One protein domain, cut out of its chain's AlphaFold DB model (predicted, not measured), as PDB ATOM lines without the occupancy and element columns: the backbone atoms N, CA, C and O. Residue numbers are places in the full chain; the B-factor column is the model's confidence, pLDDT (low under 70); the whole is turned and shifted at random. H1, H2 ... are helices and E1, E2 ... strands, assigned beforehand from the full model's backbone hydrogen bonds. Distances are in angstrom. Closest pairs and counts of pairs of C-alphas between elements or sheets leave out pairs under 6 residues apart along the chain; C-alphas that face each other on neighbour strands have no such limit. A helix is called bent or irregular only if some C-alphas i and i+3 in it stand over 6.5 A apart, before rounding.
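AT A GLANCE: This is residues 3 to 89 of the 94 residues of an uncharacterized protein of Rodentibacter heylii (UniProt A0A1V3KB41). The model is a strongly twisted, three-stranded antiparallel sheet that turns a corner, with a far helix, H3, joined to it through H2 by a wide loop. The hairpin E1-E2 makes one wing and the hairpin E2-E3 the other, since E2 bends by 93 degrees at residue 38; H2 sits near the corner, and H1 only grazes the sheet. The printed part has 87 residues, with three named helices and three named strands in the order H1 E1 E2 E3 H2 H3; the sheet's order is E1 - E2 - E3 and the class is mixed, helices and strands. It is only just extended, close to loose, with a radius of gyration of the C-alphas of 18.3 A, and a flat outline of 62 by 34 by 15 A.

IN THESE COORDINATES: Begin at Ser 3 and go on to C-alpha 11 at (54.382, -18.349, 26.461), where H1, residues 11 to 14, starts. E1, residues 18 to 25, spans 23.2 A, and E2, residues 28 to 43, spans 31.2 A. E3, residues 51 to 57, runs 19.7 A to C-alpha 57 at (58.848, -2.506, 24.620). H2 is residues 59 to 65, 11.6 A long, neither bent nor irregular, but only just: C-alphas 59 and 62 are 6.4 A apart. H3, residues 77 to 87, runs 15.4 A and ends at C-alpha 87 at (73.966, -5.780, 31.480).

HOW THE PARTS SIT: Look first at the meander E1 E2 E3, each strand the antiparallel neighbour of the one before. The pairing is staggered: E2 pairs with E1 over residues 28 to 36, where N 21 and O 33 are 2.8 A apart, and with E3 over residues 36 to 43, where N 53 and O 41 are 2.8 A apart. At H1, which only grazes the sheet, the closest C-alphas to E2 are those of Leu 14 and Val 37, 6.4 A apart. H2 is on the sheet at a height of 7.6 A, over none of its strands, but only just, with 2 of its 7 C-alphas falling on E2; the closest C-alphas of H2 and E2 are those of Ala 59 and Gly 35, 5.4 A apart. H3 is not on the sheet; it is close to H2 but not clearly touching, the closest C-alphas, of Leu 85 and Leu 60, being 7.3 A apart, and their lines are about perpendicular at 84 degrees. In H3 every O i to N i+4 pair is within hydrogen-bond range; in H2 0 of 3 are, against 4 of 4 O i to N i+3 pairs, and H1 is too short for an i+4 pair.

THE WHOLE: Gln 47 and His 74 hold the two C-alphas farthest apart, 62.8 A. The printed part has no cut. The link from H2 to H3, 11 residues, is long, and residues 73 to 79, of which 77 to 79 belong to H3, stand free. Mean pLDDT of the printed part is 87.1; residues 3 to 8 and 44 to 51 are under 70.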
ATOM      1  N   SER A   3      45.073 -10.761  15.548       54.59
ATOM      2  CA  SER A   3      44.451 -12.053  15.247       54.59
ATOM      3  C   SER A   3      45.519 -13.002  14.707       54.59
ATOM      4  O   SER A   3      46.155 -12.696  13.702       54.59
ATOM      5  N   SER A   4      45.720 -14.142  15.366       62.22
ATOM      6  CA  SER A   4      46.576 -15.225  14.870       62.22
ATOM      7  C   SER A   4      45.724 -16.472  14.662       62.22
ATOM      8  O   SER A   4      44.845 -16.758  15.475       62.22
ATOM      9  N   PHE A   5      45.995 -17.213  13.587       56.41
ATOM     10  CA  PHE A   5      45.345 -18.494  13.294       56.41
ATOM     11  C   PHE A   5      45.942 -19.665  14.090       56.41
ATOM     12  O   PHE A   5      45.438 -20.781  14.000       56.41
ATOM     13  N   GLN A   6      46.999 -19.437  14.881       61.88
ATOM     14  CA  GLN A   6      47.581 -20.468  15.736       61.88
ATOM     15  C   GLN A   6      46.854 -20.523  17.089       61.88
ATOM     16  O   GLN A   6      46.894 -19.550  17.847       61.88
ATOM     17  N   PRO A   7      46.200 -21.653  17.419       58.84
ATOM     18  CA  PRO A   7      45.314 -21.743  18.578       58.84
ATOM     19  C   PRO A   7      46.052 -21.711  19.921       58.84
ATOM     20  O   PRO A   7      45.446 -21.330  20.922       58.84
ATOM     21  N   THR A   8      47.344 -22.056  19.958       65.62
ATOM     22  CA  THR A   8      48.134 -22.075  21.196       65.62
ATOM     23  C   THR A   8      49.609 -21.829  20.877       65.62
ATOM     24  O   THR A   8      50.273 -22.697  20.317       65.62
ATOM     25  N   ILE A   9      50.135 -20.654  21.227       73.88
ATOM     26  CA  ILE A   9      51.579 -20.378  21.187       73.88
ATOM     27  C   ILE A   9      52.105 -20.488  22.618       73.88
ATOM     28  O   ILE A   9      51.523 -19.920  23.542       73.88
ATOM     29  N   ALA A  10      53.196 -21.230  22.818       80.81
ATOM     30  CA  ALA A  10      53.800 -21.370  24.137       80.81
ATOM     31  C   ALA A  10      54.333 -20.016  24.634       80.81
ATOM     32  O   ALA A  10      55.126 -19.367  23.956       80.81
ATOM     33  N   PHE A  11      53.947 -19.611  25.847       80.12
ATOM     34  CA  PHE A  11      54.382 -18.349  26.461       80.12
ATOM     35  C   PHE A  11      55.912 -18.205  26.512       80.12
ATOM     36  O   PHE A  11      56.455 -17.143  26.211       80.12
ATOM     37  N   SER A  12      56.616 -19.297  26.821       85.38
ATOM     38  CA  SER A  12      58.083 -19.363  26.854       85.38
ATOM     39  C   SER A  12      58.745 -19.112  25.496       85.38
ATOM     40  O   SER A  12      59.899 -18.689  25.446       85.38
ATOM     41  N   ALA A  13      58.028 -19.351  24.395       86.56
ATOM     42  CA  ALA A  13      58.518 -19.074  23.050       86.56
ATOM     43  C   ALA A  13      58.425 -17.584  22.687       86.56
ATOM     44  O   ALA A  13      59.097 -17.161  21.751       86.56
ATOM     45  N   LEU A  14      57.621 -16.796  23.410       88.88
ATOM     46  CA  LEU A  14      57.386 -15.378  23.118       88.88
ATOM     47  C   LEU A  14      58.081 -14.443  24.107       88.88
ATOM     48  O   LEU A  14      58.659 -13.446  23.690       88.88
ATOM     49  N   MET A  15      58.032 -14.741  25.403       92.38
ATOM     50  CA  MET A  15      58.535 -13.827  26.429       92.38
ATOM     51  C   MET A  15      60.031 -13.536  26.324       92.38
ATOM     52  O   MET A  15      60.840 -14.442  26.127       92.38
ATOM     53  N   ASP A  16      60.389 -12.264  26.521       92.88
ATOM     54  CA  ASP A  16      61.765 -11.749  26.457       92.88
ATOM     55  C   ASP A  16      62.464 -12.002  25.104       92.88
ATOM     56  O   ASP A  16      63.683 -11.855  24.975       92.88
ATOM     57  N   LYS A  17      61.702 -12.377  24.067       93.00
ATOM     58  CA  LYS A  17      62.206 -12.553  22.702       93.00
ATOM     59  C   LYS A  17      62.093 -11.257  21.907       93.00
ATOM     60  O   LYS A  17      61.152 -10.491  22.135       93.00
ATOM     61  N   PRO A  18      63.030 -11.005  20.977       92.75
ATOM     62  CA  PRO A  18      62.952  -9.852  20.096       92.75
ATOM     63  C   PRO A  18      61.711  -9.937  19.203       92.75
ATOM     64  O   PRO A  18      61.373 -11.000  18.684       92.75
ATOM     65  N   ALA A  19      61.054  -8.800  19.010       92.25
ATOM     66  CA  ALA A  19      59.903  -8.642  18.136       92.25
ATOM     67  C   ALA A  19      60.027  -7.334  17.349       92.25
ATOM     68  O   ALA A  19      60.510  -6.323  17.864       92.25
ATOM     69  N   THR A  20      59.573  -7.362  16.098       92.69
ATOM     70  CA  THR A  20      59.517  -6.185  15.224       92.69
ATOM     71  C   THR A  20      58.075  -5.939  14.827       92.69
ATOM     72  O   THR A  20      57.424  -6.817  14.261       92.69
ATOM     73  N   PHE A  21      57.569  -4.747  15.129       89.81
ATOM     74  CA  PHE A  21      56.280  -4.287  14.641       89.81
ATOM     75  C   PHE A  21      56.493  -3.373  13.434       89.81
ATOM     76  O   PHE A  21      57.132  -2.326  13.547       89.81
ATOM     77  N   THR A  22      55.957  -3.777  12.286       93.31
ATOM     78  CA  THR A  22      56.111  -3.056  11.019       93.31
ATOM     79  C   THR A  22      54.826  -2.316  10.680       93.31
ATOM     80  O   THR A  22      53.757  -2.918  10.586       93.31
ATOM     81  N   PHE A  23      54.939  -1.011  10.468       92.81
ATOM     82  CA  PHE A  23      53.873  -0.190   9.913       92.81
ATOM     83  C   PHE A  23      53.941  -0.266   8.394       92.81
ATOM     84  O   PHE A  23      54.999  -0.019   7.814       92.81
ATOM     85  N   TRP A  24      52.815  -0.588   7.768       96.06
ATOM     86  CA  TRP A  24      52.683  -0.695   6.321       96.06
ATOM     87  C   TRP A  24      51.766   0.409   5.801       96.06
ATOM     88  O   TRP A  24      50.734   0.689   6.408       96.06
ATOM     89  N   GLN A  25      52.133   0.999   4.669       96.19
ATOM     90  CA  GLN A  25      51.322   1.952   3.923       96.19
ATOM     91  C   GLN A  25      51.467   1.632   2.435       96.19
ATOM     92  O   GLN A  25      52.584   1.480   1.947       96.19
ATOM     93  N   ASP A  26      50.344   1.464   1.735       95.94
ATOM     94  CA  ASP A  26      50.312   1.146   0.299       95.94
ATOM     95  C   ASP A  26      51.189  -0.063  -0.086       95.94
ATOM     96  O   ASP A  26      51.885  -0.068  -1.097       95.94
ATOM     97  N   GLY A  27      51.199  -1.093   0.769       94.56
ATOM     98  CA  GLY A  27      52.003  -2.304   0.569       94.56
ATOM     99  C   GLY A  27      53.499  -2.149   0.863       94.56
ATOM    100  O   GLY A  27      54.223  -3.138   0.789       94.56
ATOM    101  N   ASN A  28      53.963  -0.960   1.259       95.62
ATOM    102  CA  ASN A  28      55.357  -0.692   1.602       95.62
ATOM    103  C   ASN A  28      55.544  -0.514   3.118       95.62
ATOM    104  O   ASN A  28      54.717   0.130   3.773       95.62
ATOM    105  N   PRO A  29      56.624  -1.049   3.712       95.94
ATOM    106  CA  PRO A  29      56.915  -0.829   5.119       95.94
ATOM    107  C   PRO A  29      57.457   0.593   5.326       95.94
ATOM    108  O   PRO A  29      58.487   0.961   4.766       95.94
ATOM    109  N   VAL A  30      56.778   1.393   6.147       97.06
ATOM    110  CA  VAL A  30      57.118   2.812   6.382       97.06
ATOM    111  C   VAL A  30      57.809   3.066   7.717       97.06
ATOM    112  O   VAL A  30      58.482   4.080   7.885       97.06
ATOM    113  N   ARG A  31      57.656   2.164   8.694       95.19
ATOM    114  CA  ARG A  31      58.298   2.291  10.009       95.19
ATOM    115  C   ARG A  31      58.426   0.938  10.693       95.19
ATOM    116  O   ARG A  31      57.530   0.104  10.596       95.19
ATOM    117  N   TYR A  32      59.493   0.780  11.467       92.69
ATOM    118  CA  TYR A  32      59.714  -0.371  12.334       92.69
ATOM    119  C   TYR A  32      59.771   0.074  13.791       92.69
ATOM    120  O   TYR A  32      60.370   1.099  14.121       92.69
ATOM    121  N   VAL A  33      59.155  -0.708  14.666       90.19
ATOM    122  CA  VAL A  33      59.336  -0.617  16.114       90.19
ATOM    123  C   VAL A  33      59.947  -1.930  16.572       90.19
ATOM    124  O   VAL A  33      59.304  -2.975  16.516       90.19
ATOM    125  N   ASN A  34      61.206  -1.858  16.999       91.81
ATOM    126  CA  ASN A  34      61.977  -2.996  17.483       91.81
ATOM    127  C   ASN A  34      61.941  -3.026  19.007       91.81
ATOM    128  O   ASN A  34      62.128  -2.000  19.664       91.81
ATOM    129  N   GLY A  35      61.741  -4.207  19.574       93.06
ATOM    130  CA  GLY A  35      61.703  -4.375  21.015       93.06
ATOM    131  C   GLY A  35      61.716  -5.835  21.419       93.06
ATOM    132  O   GLY A  35      62.082  -6.710  20.636       93.06
ATOM    133  N   ILE A  36      61.305  -6.087  22.651       94.31
ATOM    134  CA  ILE A  36      61.097  -7.422  23.200       94.31
ATOM    135  C   ILE A  36      59.652  -7.576  23.647       94.31
ATOM    136  O   ILE A  36      58.995  -6.593  23.994       94.31
ATOM    137  N   VAL A  37      59.162  -8.810  23.681       93.62
ATOM    138  CA  VAL A  37      57.853  -9.100  24.270       93.62
ATOM    139  C   VAL A  37      57.961  -9.055  25.794       93.62
ATOM    140  O   VAL A  37      58.571  -9.935  26.405       93.62
ATOM    141  N   SER A  38      57.362  -8.035  26.406       92.56
ATOM    142  CA  SER A  38      57.360  -7.831  27.861       92.56
ATOM    143  C   SER A  38      56.088  -8.339  28.539       92.56
ATOM    144  O   SER A  38      56.074  -8.613  29.740       92.56
ATOM    145  N   ARG A  39      55.003  -8.491  27.774       89.56
ATOM    146  CA  ARG A  39      53.744  -9.060  28.255       89.56
ATOM    147  C   ARG A  39      53.029  -9.770  27.124       89.56
ATOM    148  O   ARG A  39      52.936  -9.245  26.015       89.56
ATOM    149  N   PHE A  40      52.461 -10.925  27.434       88.62
ATOM    150  CA  PHE A  40      51.592 -11.666  26.534       88.62
ATOM    151  C   PHE A  40      50.409 -12.228  27.318       88.62
ATOM    152  O   PHE A  40      50.597 -12.817  28.382       88.62
ATOM    153  N   SER A  41      49.196 -12.050  26.803       84.50
ATOM    154  CA  SER A  41      48.003 -12.720  27.306       84.50
ATOM    155  C   SER A  41      47.144 -13.221  26.152       84.50
ATOM    156  O   SER A  41      46.997 -12.565  25.120       84.50
ATOM    157  N   GLN A  42      46.574 -14.407  26.345       78.75
ATOM    158  CA  GLN A  42      45.656 -15.032  25.409       78.75
ATOM    159  C   GLN A  42      44.299 -15.167  26.097       78.75
ATOM    160  O   GLN A  42      44.150 -15.912  27.063       78.75
ATOM    161  N   GLU A  43      43.302 -14.440  25.604       74.25
ATOM    162  CA  GLU A  43      41.931 -14.527  26.099       74.25
ATOM    163  C   GLU A  43      41.143 -15.482  25.203       74.25
ATOM    164  O   GLU A  43      40.883 -15.203  24.028       74.25
ATOM    165  N   LYS A  44      40.768 -16.638  25.760       66.44
ATOM    166  CA  LYS A  44      39.921 -17.621  25.084       66.44
ATOM    167  C   LYS A  44      38.460 -17.339  25.427       66.44
ATOM    168  O   LYS A  44      38.032 -17.577  26.552       66.44
ATOM    169  N   ARG A  45      37.675 -16.862  24.458       60.50
ATOM    170  CA  ARG A  45      36.206 -16.902  24.546       60.50
ATOM    171  C   ARG A  45      35.709 -18.170  23.865       60.50
ATOM    172  O   ARG A  45      36.121 -18.467  22.751       60.50
ATOM    173  N   ALA A  46      34.814 -18.896  24.531       60.06
ATOM    174  CA  ALA A  46      34.364 -20.233  24.136       60.06
ATOM    175  C   ALA A  46      33.726 -20.332  22.728       60.06
ATOM    176  O   ALA A  46      33.628 -21.434  22.199       60.06
ATOM    177  N   GLN A  47      33.353 -19.211  22.099       65.50
ATOM    178  CA  GLN A  47      32.738 -19.158  20.763       65.50
ATOM    179  C   GLN A  47      33.401 -18.158  19.786       65.50
ATOM    180  O   GLN A  47      32.871 -17.934  18.703       65.50
ATOM    181  N   PHE A  48      34.550 -17.555  20.124       65.19
ATOM    182  CA  PHE A  48      35.206 -16.546  19.271       65.19
ATOM    183  C   PHE A  48      36.694 -16.844  19.050       65.19
ATOM    184  O   PHE A  48      37.328 -17.533  19.849       65.19
ATOM    185  N   VAL A  49      37.255 -16.288  17.968       66.44
ATOM    186  CA  VAL A  49      38.696 -16.323  17.658       66.44
ATOM    187  C   VAL A  49      39.497 -15.868  18.891       66.44
ATOM    188  O   VAL A  49      39.154 -14.830  19.467       66.44
ATOM    189  N   PRO A  50      40.538 -16.610  19.327       66.38
ATOM    190  CA  PRO A  50      41.323 -16.245  20.503       66.38
ATOM    191  C   PRO A  50      41.943 -14.857  20.329       66.38
ATOM    192  O   PRO A  50      42.595 -14.567  19.323       66.38
ATOM    193  N   ILE A  51      41.744 -13.998  21.328       69.69
ATOM    194  CA  ILE A  51      42.266 -12.633  21.313       69.69
ATOM    195  C   ILE A  51      43.633 -12.654  21.983       69.69
ATOM    196  O   ILE A  51      43.740 -12.937  23.176       69.69
ATOM    197  N   ASN A  52      44.675 -12.327  21.221       76.12
ATOM    198  CA  ASN A  52      46.028 -12.208  21.747       76.12
ATOM    199  C   ASN A  52      46.346 -10.737  22.018       76.12
ATOM    200  O   ASN A  52      46.195  -9.872  21.145       76.12
ATOM    201  N   ARG A  53      46.807 -10.449  23.235       83.38
ATOM    202  CA  ARG A  53      47.381  -9.157  23.609       83.38
ATOM    203  C   ARG A  53      48.866  -9.349  23.853       83.38
ATOM    204  O   ARG A  53      49.271 -10.210  24.625       83.38
ATOM    205  N   MET A  54      49.668  -8.527  23.191       88.06
ATOM    206  CA  MET A  54      51.116  -8.522  23.323       88.06
ATOM    207  C   MET A  54      51.583  -7.086  23.517       88.06
ATOM    208  O   MET A  54      51.102  -6.187  22.826       88.06
ATOM    209  N   VAL A  55      52.506  -6.882  24.451       90.94
ATOM    210  CA  VAL A  55      53.196  -5.609  24.657       90.94
ATOM    211  C   VAL A  55      54.633  -5.784  24.189       90.94
ATOM    212  O   VAL A  55      55.314  -6.721  24.609       90.94
ATOM    213  N   VAL A  56      55.060  -4.899  23.286       91.75
ATOM    214  CA  VAL A  56      56.434  -4.828  22.785       91.75
ATOM    215  C   VAL A  56      57.042  -3.529  23.280       91.75
ATOM    216  O   VAL A  56      56.520  -2.454  22.993       91.75
ATOM    217  N   GLU A  57      58.138  -3.637  24.019       92.69
ATOM    218  CA  GLU A  57      58.848  -2.506  24.620       92.69
ATOM    219  C   GLU A  57      60.327  -2.527  24.221       92.69
ATOM    220  O   GLU A  57      60.853  -3.591  23.876       92.69
ATOM    221  N   PRO A  58      61.034  -1.383  24.262       92.31
ATOM    222  CA  PRO A  58      62.477  -1.365  24.056       92.31
ATOM    223  C   PRO A  58      63.176  -2.346  25.000       92.31
ATOM    224  O   PRO A  58      62.803  -2.461  26.166       92.31
ATOM    225  N   ALA A  59      64.240  -3.004  24.533       92.69
ATOM    226  CA  ALA A  59      64.987  -3.994  25.321       92.69
ATOM    227  C   ALA A  59      65.485  -3.461  26.684       92.69
ATOM    228  O   ALA A  59      65.669  -4.234  27.624       92.69
ATOM    229  N   LEU A  60      65.633  -2.135  26.813       92.88
ATOM    230  CA  LEU A  60      65.984  -1.454  28.058       92.88
ATOM    231  C   LEU A  60      64.967  -1.674  29.193       92.88
ATOM    232  O   LEU A  60      65.334  -1.517  30.353       92.88
ATOM    233  N   ILE A  61      63.728  -2.096  28.905       94.00
ATOM    234  CA  ILE A  61      62.706  -2.369  29.929       94.00
ATOM    235  C   ILE A  61      63.158  -3.405  30.969       94.00
ATOM    236  O   ILE A  61      62.720  -3.354  32.114       94.00
ATOM    237  N   ARG A  62      64.104  -4.295  30.627       93.62
ATOM    238  CA  ARG A  62      64.725  -5.223  31.591       93.62
ATOM    239  C   ARG A  62      65.346  -4.503  32.788       93.62
ATOM    240  O   ARG A  62      65.322  -5.039  33.893       93.62
ATOM    241  N   ALA A  63      65.839  -3.280  32.592       93.94
ATOM    242  CA  ALA A  63      66.415  -2.479  33.662       93.94
ATOM    243  C   ALA A  63      65.379  -2.110  34.732       93.94
ATOM    244  O   ALA A  63      65.746  -1.983  35.893       93.94
ATOM    245  N   ALA A  64      64.096  -1.999  34.371       93.88
ATOM    246  CA  ALA A  64      63.013  -1.723  35.315       93.88
ATOM    247  C   ALA A  64      62.678  -2.925  36.221       93.88
ATOM    248  O   ALA A  64      61.958  -2.766  37.202       93.88
ATOM    249  N   LEU A  65      63.189  -4.121  35.906       93.00
ATOM    250  CA  LEU A  65      62.980  -5.347  36.686       93.00
ATOM    251  C   LEU A  65      64.094  -5.606  37.712       93.00
ATOM    252  O   LEU A  65      64.044  -6.601  38.430       93.00
ATOM    253  N   GLN A  66      65.108  -4.744  37.769       92.19
ATOM    254  CA  GLN A  66      66.247  -4.883  38.669       92.19
ATOM    255  C   GLN A  66      66.552  -3.561  39.377       92.19
ATOM    256  O   GLN A  66      66.149  -2.482  38.951       92.19
ATOM    257  N   SER A  67      67.289  -3.639  40.478       94.25
ATOM    258  CA  SER A  67      67.805  -2.472  41.188       94.25
ATOM    259  C   SER A  67      69.198  -2.801  41.700       94.25
ATOM    260  O   SER A  67      69.389  -3.823  42.354       94.25
ATOM    261  N   ASP A  68      70.170  -1.947  41.383       93.19
ATOM    262  CA  ASP A  68      71.566  -2.132  41.766       93.19
ATOM    263  C   ASP A  68      72.121  -0.859  42.398       93.19
ATOM    264  O   ASP A  68      72.063   0.217  41.803       93.19
ATOM    265  N   SER A  69      72.764  -1.004  43.553       94.94
ATOM    266  CA  SER A  69      73.585   0.047  44.150       94.94
ATOM    267  C   SER A  69      75.050  -0.267  43.867       94.94
ATOM    268  O   SER A  69      75.595  -1.234  44.401       94.94
ATOM    269  N   ARG A  70      75.695   0.508  42.989       94.19
ATOM    270  CA  ARG A  70      77.078   0.257  42.550       94.19
ATOM    271  C   ARG A  70      77.873   1.551  42.406       94.19
ATOM    272  O   ARG A  70      77.393   2.512  41.815       94.19
ATOM    273  N   ILE A  71      79.122   1.530  42.873       96.62
ATOM    274  CA  ILE A  71      80.103   2.601  42.656       96.62
ATOM    275  C   ILE A  71      80.951   2.255  41.428       96.62
ATOM    276  O   ILE A  71      81.542   1.176  41.359       96.62
ATOM    277  N   PHE A  72      81.042   3.181  40.474       96.69
ATOM    278  CA  PHE A  72      81.957   3.093  39.335       96.69
ATOM    279  C   PHE A  72      83.170   3.986  39.607       96.69
ATOM    280  O   PHE A  72      83.057   5.207  39.601       96.69
ATOM    281  N   GLN A  73      84.328   3.381  39.871       96.81
ATOM    282  CA  GLN A  73      85.561   4.117  40.167       96.81
ATOM    283  C   GLN A  73      86.400   4.305  38.903       96.81
ATOM    284  O   GLN A  73      86.582   3.350  38.151       96.81
ATOM    285  N   HIS A  74      86.930   5.514  38.697       96.19
ATOM    286  CA  HIS A  74      87.864   5.847  37.609       96.19
ATOM    287  C   HIS A  74      87.382   5.443  36.196       96.19
ATOM    288  O   HIS A  74      88.182   5.042  35.352       96.19
ATOM    289  N   GLN A  75      86.072   5.520  35.917       96.56
ATOM    290  CA  GLN A  75      85.498   5.220  34.598       96.56
ATOM    291  C   GLN A  75      84.792   6.448  34.012       96.56
ATOM    292  O   GLN A  75      84.058   7.116  34.743       96.56
ATOM    293  N   PRO A  76      84.957   6.737  32.707       96.75
ATOM    294  CA  PRO A  76      84.198   7.795  32.051       96.75
ATOM    295  C   PRO A  76      82.716   7.412  31.955       96.75
ATOM    296  O   PRO A  76      82.374   6.229  31.858       96.75
ATOM    297  N   SER A  77      81.837   8.416  31.929       95.69
ATOM    298  CA  SER A  77      80.378   8.237  31.892       95.69
ATOM    299  C   SER A  77      79.917   7.328  30.750       95.69
ATOM    300  O   SER A  77      79.104   6.435  30.971       95.69
ATOM    301  N   GLU A  78      80.485   7.472  29.552       94.75
ATOM    302  CA  GLU A  78      80.159   6.626  28.397       94.75
ATOM    303  C   GLU A  78      80.397   5.130  28.676       94.75
ATOM    304  O   GLU A  78      79.551   4.288  28.374       94.75
ATOM    305  N   LYS A  79      81.521   4.787  29.317       94.81
ATOM    306  CA  LYS A  79      81.844   3.398  29.675       94.81
ATOM    307  C   LYS A  79      80.867   2.848  30.713       94.81
ATOM    308  O   LYS A  79      80.488   1.677  30.638       94.81
ATOM    309  N   ILE A  80      80.422   3.690  31.644       95.12
ATOM    310  CA  ILE A  80      79.390   3.333  32.623       95.12
ATOM    311  C   ILE A  80      78.073   3.033  31.897       95.12
ATOM    312  O   ILE A  80      77.494   1.968  32.114       95.12
ATOM    313  N   PHE A  81      77.639   3.902  30.977       93.12
ATOM    314  CA  PHE A  81      76.426   3.680  30.183       93.12
ATOM    315  C   PHE A  81      76.494   2.389  29.369       93.12
ATOM    316  O   PHE A  81      75.582   1.570  29.462       93.12
ATOM    317  N   ARG A  82      77.589   2.149  28.635       93.75
ATOM    318  CA  ARG A  82      77.777   0.905  27.867       93.75
ATOM    319  C   ARG A  82      77.708  -0.330  28.765       93.75
ATOM    320  O   ARG A  82      77.039  -1.296  28.413       93.75
ATOM    321  N   THR A  83      78.311  -0.270  29.952       93.38
ATOM    322  CA  THR A  83      78.253  -1.355  30.945       93.38
ATOM    323  C   THR A  83      76.816  -1.640  31.394       93.38
ATOM    324  O   THR A  83      76.400  -2.798  31.459       93.38
ATOM    325  N   LEU A  84      76.038  -0.597  31.698       93.50
ATOM    326  CA  LEU A  84      74.638  -0.734  32.110       93.50
ATOM    327  C   LEU A  84      73.751  -1.256  30.968       93.50
ATOM    328  O   LEU A  84      72.877  -2.090  31.206       93.50
ATOM    329  N   LEU A  85      73.983  -0.816  29.732       94.00
ATOM    330  CA  LEU A  85      73.232  -1.261  28.553       94.00
ATOM    331  C   LEU A  85      73.521  -2.733  28.224       94.00
ATOM    332  O   LEU A  85      72.584  -3.520  28.086       94.00
ATOM    333  N   GLN A  86      74.793  -3.140  28.234       93.50
ATOM    334  CA  GLN A  86      75.207  -4.537  28.050       93.50
ATOM    335  C   GLN A  86      74.634  -5.458  29.129       93.50
ATOM    336  O   GLN A  86      74.131  -6.537  28.816       93.50
ATOM    337  N   LYS A  87      74.617  -5.022  30.399       92.88
ATOM    338  CA  LYS A  87      73.966  -5.780  31.480       92.88
ATOM    339  C   LYS A  87      72.495  -6.089  31.158       92.88
ATOM    340  O   LYS A  87      72.004  -7.162  31.501       92.88
ATOM    341  N   ASN A  88      71.804  -5.174  30.482       92.44
ATOM    342  CA  ASN A  88      70.404  -5.321  30.080       92.44
ATOM    343  C   ASN A  88      70.225  -5.927  28.674       92.44
ATOM    344  O   ASN A  88      69.107  -5.932  28.150       92.44
ATOM    345  N   ARG A  89      71.297  -6.474  28.079       92.44
ATOM    346  CA  ARG A  89      71.317  -7.066  26.729       92.44
ATOM    347  C   ARG A  89      70.811  -6.082  25.667       92.44
ATOM    348  O   ARG A  89      69.931  -6.405  24.866       92.44
TER     349      ARG A  89